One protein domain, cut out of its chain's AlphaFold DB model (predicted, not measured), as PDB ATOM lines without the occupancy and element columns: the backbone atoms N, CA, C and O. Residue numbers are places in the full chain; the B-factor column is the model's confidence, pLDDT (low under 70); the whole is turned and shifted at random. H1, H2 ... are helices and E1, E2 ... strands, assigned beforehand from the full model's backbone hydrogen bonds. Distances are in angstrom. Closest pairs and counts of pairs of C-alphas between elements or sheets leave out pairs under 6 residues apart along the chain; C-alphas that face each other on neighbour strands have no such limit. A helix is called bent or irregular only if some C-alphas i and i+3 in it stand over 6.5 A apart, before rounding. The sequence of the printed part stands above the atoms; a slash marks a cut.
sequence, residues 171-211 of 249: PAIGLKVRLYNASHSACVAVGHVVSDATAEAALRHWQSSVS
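Overview. This is residues 171 to 211 of the 249 residues of the protein "Chain A, Structure Of Mouse Wrn Exonuclease Domain pdb|2E6M|A Chain A, Structure Of Mouse Werner Exonuclease Domain" of Ectocarpus siliculosus (UniProt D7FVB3). A two-stranded hairpin, E1 and E2, and one helix, H1, make the two arms of an open V, with the short stretch of residues 193 to 195 at its corner and an empty gap between the arms. The helix arm sticks out alone: residues 197 to 211, of which 197 to 210 belong to H1, stand free of the rest. The printed part has 41 residues with two named strands and one named helix, in the order E1, E2, H1; the sheet has the order E1 - E2 and is antiparallel, and the class is mixed, helices and strands. The whole is loose, with a radius of gyration of the C-alphas of 12.5 A, and flat, spanning 31 by 28 by 11 A.

Arrangement. Start at the sheet, where E1, residues 176 to 180, and E2, residues 187 to 192, are antiparallel neighbours and form a hairpin, with 156 degrees between their N-to-C directions. Look first at C-alphas 180 and 187, which face each other at 4.3 A, and then at C-alphas 176 and 192, which face each other at 4.5 A. Between them you will find N 179 and O 189 within hydrogen-bond range at 2.8 A, and N 191 and O 177 at 2.9 A. The link from E1 to E2, residues 181 to 186, is short. From E2 a tight link of three residues leads to H1, residues 196 to 210. E1 and H1 are apart, with no C-alpha of the one within 8 A of the other. In H1 every O i to N i+4 pair is within hydrogen-bond range, and the helix is not bent.

Along the chain. Find C-alpha 176 at (-3.758, -24.539, -10.833); from there E1 runs through residue 180, 13.6 A from first to last C-alpha. Go on to C-alpha 187 at (-4.100, -28.576, 1.619), where E2 begins; it runs through residue 192 and measures 14.3 A. H1 begins at Asp 196 and ends at Val 210, whose C-alpha stands at (-13.511, -48.195, -6.863), 20.9 A from the C-alpha of Asp 196.

Size, cuts and confidence. The two C-alphas farthest apart are those of Ala 172 and Ser 211, at 32.1 A. The printed residues run from 171 to 211 without a cut, and neither link between the named elements is long. Read the B-factor column for the model's confidence: the mean pLDDT of the printed part is 77.7, and it is under 70 at residues 184 to 186, in the link between E1 and E2, and at residues 209 to 211, of which 209 and 210 belong to H1.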
ATOM      1  N   PRO A 171     -13.247 -20.232 -14.075       77.19
ATOM      2  CA  PRO A 171     -11.816 -20.481 -14.068       77.19
ATOM      3  C   PRO A 171     -11.328 -21.004 -15.419       77.19
ATOM      4  O   PRO A 171     -11.798 -22.021 -15.921       77.19
ATOM      5  N   ALA A 172     -10.284 -20.374 -15.958       83.31
ATOM      6  CA  ALA A 172      -9.635 -20.843 -17.178       83.31
ATOM      7  C   ALA A 172      -9.132 -22.298 -17.049       83.31
ATOM      8  O   ALA A 172      -8.522 -22.678 -16.043       83.31
ATOM      9  N   ILE A 173      -9.315 -23.096 -18.106       85.56
ATOM     10  CA  ILE A 173      -8.710 -24.431 -18.221       85.56
ATOM     11  C   ILE A 173      -7.187 -24.317 -18.041       85.56
ATOM     12  O   ILE A 173      -6.540 -23.426 -18.587       85.56
ATOM     13  N   GLY A 174      -6.611 -25.229 -17.260       78.81
ATOM     14  CA  GLY A 174      -5.199 -25.228 -16.885       78.81
ATOM     15  C   GLY A 174      -4.884 -24.422 -15.622       78.81
ATOM     16  O   GLY A 174      -3.758 -24.508 -15.124       78.81
ATOM     17  N   LEU A 175      -5.851 -23.686 -15.055       78.81
ATOM     18  CA  LEU A 175      -5.665 -22.987 -13.784       78.81
ATOM     19  C   LEU A 175      -5.301 -23.986 -12.680       78.81
ATOM     20  O   LEU A 175      -6.024 -24.950 -12.437       78.81
ATOM     21  N   LYS A 176      -4.182 -23.746 -11.994       78.00
ATOM     22  CA  LYS A 176      -3.758 -24.539 -10.833       78.00
ATOM     23  C   LYS A 176      -4.709 -24.311  -9.664       78.00
ATOM     24  O   LYS A 176      -4.917 -23.172  -9.260       78.00
ATOM     25  N   VAL A 177      -5.212 -25.396  -9.090       77.56
ATOM     26  CA  VAL A 177      -6.134 -25.380  -7.948       77.56
ATOM     27  C   VAL A 177      -5.601 -26.223  -6.796       77.56
ATOM     28  O   VAL A 177      -4.802 -27.144  -6.990       77.56
ATOM     29  N   ARG A 178      -6.040 -25.902  -5.579       75.94
ATOM     30  CA  ARG A 178      -5.773 -26.674  -4.364       75.94
ATOM     31  C   ARG A 178      -7.083 -26.975  -3.659       75.94
ATOM     32  O   ARG A 178      -7.954 -26.118  -3.576       75.94
ATOM     33  N   LEU A 179      -7.190 -28.191  -3.150       78.38
ATOM     34  CA  LEU A 179      -8.280 -28.642  -2.301       78.38
ATOM     35  C   LEU A 179      -7.798 -28.629  -0.859       78.38
ATOM     36  O   LEU A 179      -6.723 -29.151  -0.565       78.38
ATOM     37  N   TYR A 180      -8.596 -28.059   0.034       74.94
ATOM     38  CA  TYR A 180      -8.314 -28.024   1.464       74.94
ATOM     39  C   TYR A 180      -9.271 -28.936   2.231       74.94
ATOM     40  O   TYR A 180     -10.355 -29.266   1.749       74.94
ATOM     41  N   ASN A 181      -8.864 -29.350   3.432       76.75
ATOM     42  CA  ASN A 181      -9.777 -29.990   4.375       76.75
ATOM     43  C   ASN A 181     -10.930 -29.040   4.757       76.75
ATOM     44  O   ASN A 181     -10.858 -27.833   4.534       76.75
ATOM     45  N   ALA A 182     -11.985 -29.577   5.376       74.62
ATOM     46  CA  ALA A 182     -13.186 -28.809   5.719       74.62
ATOM     47  C   ALA A 182     -12.907 -27.572   6.600       74.62
ATOM     48  O   ALA A 182     -13.617 -26.578   6.508       74.62
ATOM     49  N   SER A 183     -11.856 -27.608   7.427       72.44
ATOM     50  CA  SER A 183     -11.436 -26.485   8.275       72.44
ATOM     51  C   SER A 183     -10.515 -25.475   7.577       72.44
ATOM     52  O   SER A 183     -10.007 -24.572   8.236       72.44
ATOM     53  N   HIS A 184     -10.235 -25.649   6.282       65.06
ATOM     54  CA  HIS A 184      -9.299 -24.841   5.486       65.06
ATOM     55  C   HIS A 184      -7.877 -24.748   6.078       65.06
ATOM     56  O   HIS A 184      -7.107 -23.847   5.750       65.06
ATOM     57  N   SER A 185      -7.504 -25.677   6.961       61.94
ATOM     58  CA  SER A 185      -6.247 -25.635   7.715       61.94
ATOM     59  C   SER A 185      -5.116 -26.410   7.044       61.94
ATOM     60  O   SER A 185      -3.948 -26.156   7.336       61.94
ATOM     61  N   ALA A 186      -5.436 -27.332   6.133       61.25
ATOM     62  CA  ALA A 186      -4.449 -28.117   5.400       61.25
ATOM     63  C   ALA A 186      -4.879 -28.349   3.948       61.25
ATOM     64  O   ALA A 186      -6.032 -28.693   3.687       61.25
ATOM     65  N   CYS A 187      -3.936 -28.183   3.017       73.25
ATOM     66  CA  CYS A 187      -4.100 -28.576   1.619       73.25
ATOM     67  C   CYS A 187      -4.045 -30.108   1.534       73.25
ATOM     68  O   CYS A 187      -3.053 -30.706   1.950       73.25
ATOM     69  N   VAL A 188      -5.100 -30.731   1.013       82.06
ATOM     70  CA  VAL A 188      -5.241 -32.191   0.893       82.06
ATOM     71  C   VAL A 188      -5.024 -32.694  -0.532       82.06
ATOM     72  O   VAL A 188      -4.721 -33.869  -0.714       82.06
ATOM     73  N   ALA A 189      -5.137 -31.827  -1.543       80.81
ATOM     74  CA  ALA A 189      -4.805 -32.165  -2.926       80.81
ATOM     75  C   ALA A 189      -4.482 -30.920  -3.768       80.81
ATOM     76  O   ALA A 189      -4.883 -29.801  -3.452       80.81
ATOM     77  N   VAL A 190      -3.758 -31.127  -4.869       79.12
ATOM     78  CA  VAL A 190      -3.411 -30.100  -5.864       79.12
ATOM     79  C   VAL A 190      -3.811 -30.621  -7.241       79.12
ATOM     80  O   VAL A 190      -3.628 -31.803  -7.523       79.12
ATOM     81  N   GLY A 191      -4.337 -29.755  -8.104       85.62
ATOM     82  CA  GLY A 191      -4.787 -30.131  -9.440       85.62
ATOM     83  C   GLY A 191      -4.792 -28.965 -10.420       85.62
ATOM     84  O   GLY A 191      -4.257 -27.889 -10.140       85.62
ATOM     85  N   HIS A 192      -5.413 -29.189 -11.573       86.38
ATOM     86  CA  HIS A 192      -5.668 -28.168 -12.583       86.38
ATOM     87  C   HIS A 192      -7.138 -28.219 -12.993       86.38
ATOM     88  O   HIS A 192      -7.732 -29.297 -13.002       86.38
ATOM     89  N   VAL A 193      -7.705 -27.075 -13.364       87.25
ATOM     90  CA  VAL A 193      -9.025 -27.021 -14.000       87.25
ATOM     91  C   VAL A 193      -8.933 -27.670 -15.378       87.25
ATOM     92  O   VAL A 193      -8.026 -27.374 -16.155       87.25
ATOM     93  N   VAL A 194      -9.862 -28.572 -15.672       87.06
ATOM     94  CA  VAL A 194      -9.999 -29.263 -16.961       87.06
ATOM     95  C   VAL A 194     -11.394 -28.999 -17.522       87.06
ATOM     96  O   VAL A 194     -12.248 -28.476 -16.809       87.06
ATOM     97  N   SER A 195     -11.636 -29.343 -18.787       89.12
ATOM     98  CA  SER A 195     -12.987 -29.258 -19.349       89.12
ATOM     99  C   SER A 195     -13.934 -30.248 -18.665       89.12
ATOM    100  O   SER A 195     -13.501 -31.303 -18.190       89.12
ATOM    101  N   ASP A 196     -15.235 -29.949 -18.685       86.69
ATOM    102  CA  ASP A 196     -16.269 -30.835 -18.135       86.69
ATOM    103  C   ASP A 196     -16.192 -32.246 -18.733       86.69
ATOM    104  O   ASP A 196     -16.255 -33.234 -18.008       86.69
ATOM    105  N   ALA A 197     -15.928 -32.355 -20.038       88.56
ATOM    106  CA  ALA A 197     -15.751 -33.641 -20.711       88.56
ATOM    107  C   ALA A 197     -14.573 -34.453 -20.137       88.56
ATOM    108  O   ALA A 197     -14.689 -35.660 -19.913       88.56
ATOM    109  N   THR A 198     -13.434 -33.802 -19.872       88.06
ATOM    110  CA  THR A 198     -12.273 -34.454 -19.252       88.06
ATOM    111  C   THR A 198     -12.561 -34.844 -17.801       88.06
ATOM    112  O   THR A 198     -12.188 -35.940 -17.381       88.06
ATOM    113  N   ALA A 199     -13.251 -33.987 -17.044       83.69
ATOM    114  CA  ALA A 199     -13.644 -34.276 -15.666       83.69
ATOM    115  C   ALA A 199     -14.608 -35.473 -15.585       83.69
ATOM    116  O   ALA A 199     -14.410 -36.373 -14.769       83.69
ATOM    117  N   GLU A 200     -15.613 -35.531 -16.462       88.06
ATOM    118  CA  GLU A 200     -16.560 -36.645 -16.536       88.06
ATOM    119  C   GLU A 200     -15.878 -37.972 -16.875       88.06
ATOM    120  O   GLU A 200     -16.167 -38.992 -16.247       88.06
ATOM    121  N   ALA A 201     -14.955 -37.975 -17.840       85.69
ATOM    122  CA  ALA A 201     -14.201 -39.174 -18.198       85.69
ATOM    123  C   ALA A 201     -13.373 -39.696 -17.010       85.69
ATOM    124  O   ALA A 201     -13.389 -40.895 -16.719       85.69
ATOM    125  N   ALA A 202     -12.709 -38.793 -16.281       81.56
ATOM    126  CA  ALA A 202     -11.940 -39.136 -15.088       81.56
ATOM    127  C   ALA A 202     -12.827 -39.706 -13.965       81.56
ATOM    128  O   ALA A 202     -12.463 -40.704 -13.341       81.56
ATOM    129  N   LEU A 203     -14.012 -39.126 -13.742       80.19
ATOM    130  CA  LEU A 203     -14.975 -39.603 -12.743       80.19
ATOM    131  C   LEU A 203     -15.513 -40.998 -13.075       80.19
ATOM    132  O   LEU A 203     -15.548 -41.857 -12.194       80.19
ATOM    133  N   ARG A 204     -15.886 -41.250 -14.337       82.81
ATOM    134  CA  ARG A 204     -16.344 -42.578 -14.784       82.81
ATOM    135  C   ARG A 204     -15.259 -43.632 -14.584       82.81
ATOM    136  O   ARG A 204     -15.543 -44.712 -14.069       82.81
ATOM    137  N   HIS A 205     -14.013 -43.300 -14.928       78.50
ATOM    138  CA  HIS A 205     -12.877 -44.184 -14.692       78.50
ATOM    139  C   HIS A 205     -12.720 -44.484 -13.196       78.50
ATOM    140  O   HIS A 205     -12.711 -45.648 -12.804       78.50
ATOM    141  N   TRP A 206     -12.694 -43.456 -12.343       75.69
ATOM    142  CA  TRP A 206     -12.558 -43.625 -10.895       75.69
ATOM    143  C   TRP A 206     -13.679 -44.476 -10.284       75.69
ATOM    144  O   TRP A 206     -13.398 -45.415  -9.544       75.69
ATOM    145  N   GLN A 207     -14.940 -44.223 -10.640       77.50
ATOM    146  CA  GLN A 207     -16.082 -45.010 -10.159       77.50
ATOM    147  C   GLN A 207     -15.985 -46.478 -10.585       77.50
ATOM    148  O   GLN A 207     -16.248 -47.376  -9.781       77.50
ATOM    149  N   SER A 208     -15.542 -46.737 -11.818       75.12
ATOM    150  CA  SER A 208     -15.314 -48.103 -12.294       75.12
ATOM    151  C   SER A 208     -14.161 -48.791 -11.552       75.12
ATOM    152  O   SER A 208     -14.262 -49.974 -11.248       75.12
ATOM    153  N   SER A 209     -13.112 -48.052 -11.169       63.06
ATOM    154  CA  SER A 209     -11.971 -48.574 -10.405       63.06
ATOM    155  C   SER A 209     -12.283 -48.828  -8.923       63.06
ATOM    156  O   SER A 209     -11.783 -49.794  -8.357       63.06
ATOM    157  N   VAL A 210     -13.124 -48.010  -8.280       55.72
ATOM    158  CA  VAL A 210     -13.511 -48.195  -6.863       55.72
ATOM    159  C   VAL A 210     -14.498 -49.355  -6.695       55.72
ATOM    160  O   VAL A 210     -14.447 -50.076  -5.699       55.72
ATOM    161  N   SER A 211     -15.332 -49.609  -7.706       44.47
ATOM    162  CA  SER A 211     -16.252 -50.758  -7.744       44.47
ATOM    163  C   SER A 211     -15.529 -52.114  -7.731       44.47
ATOM    164  O   SER A 211     -16.121 -53.120  -7.350       44.47
TER     165      SER A 211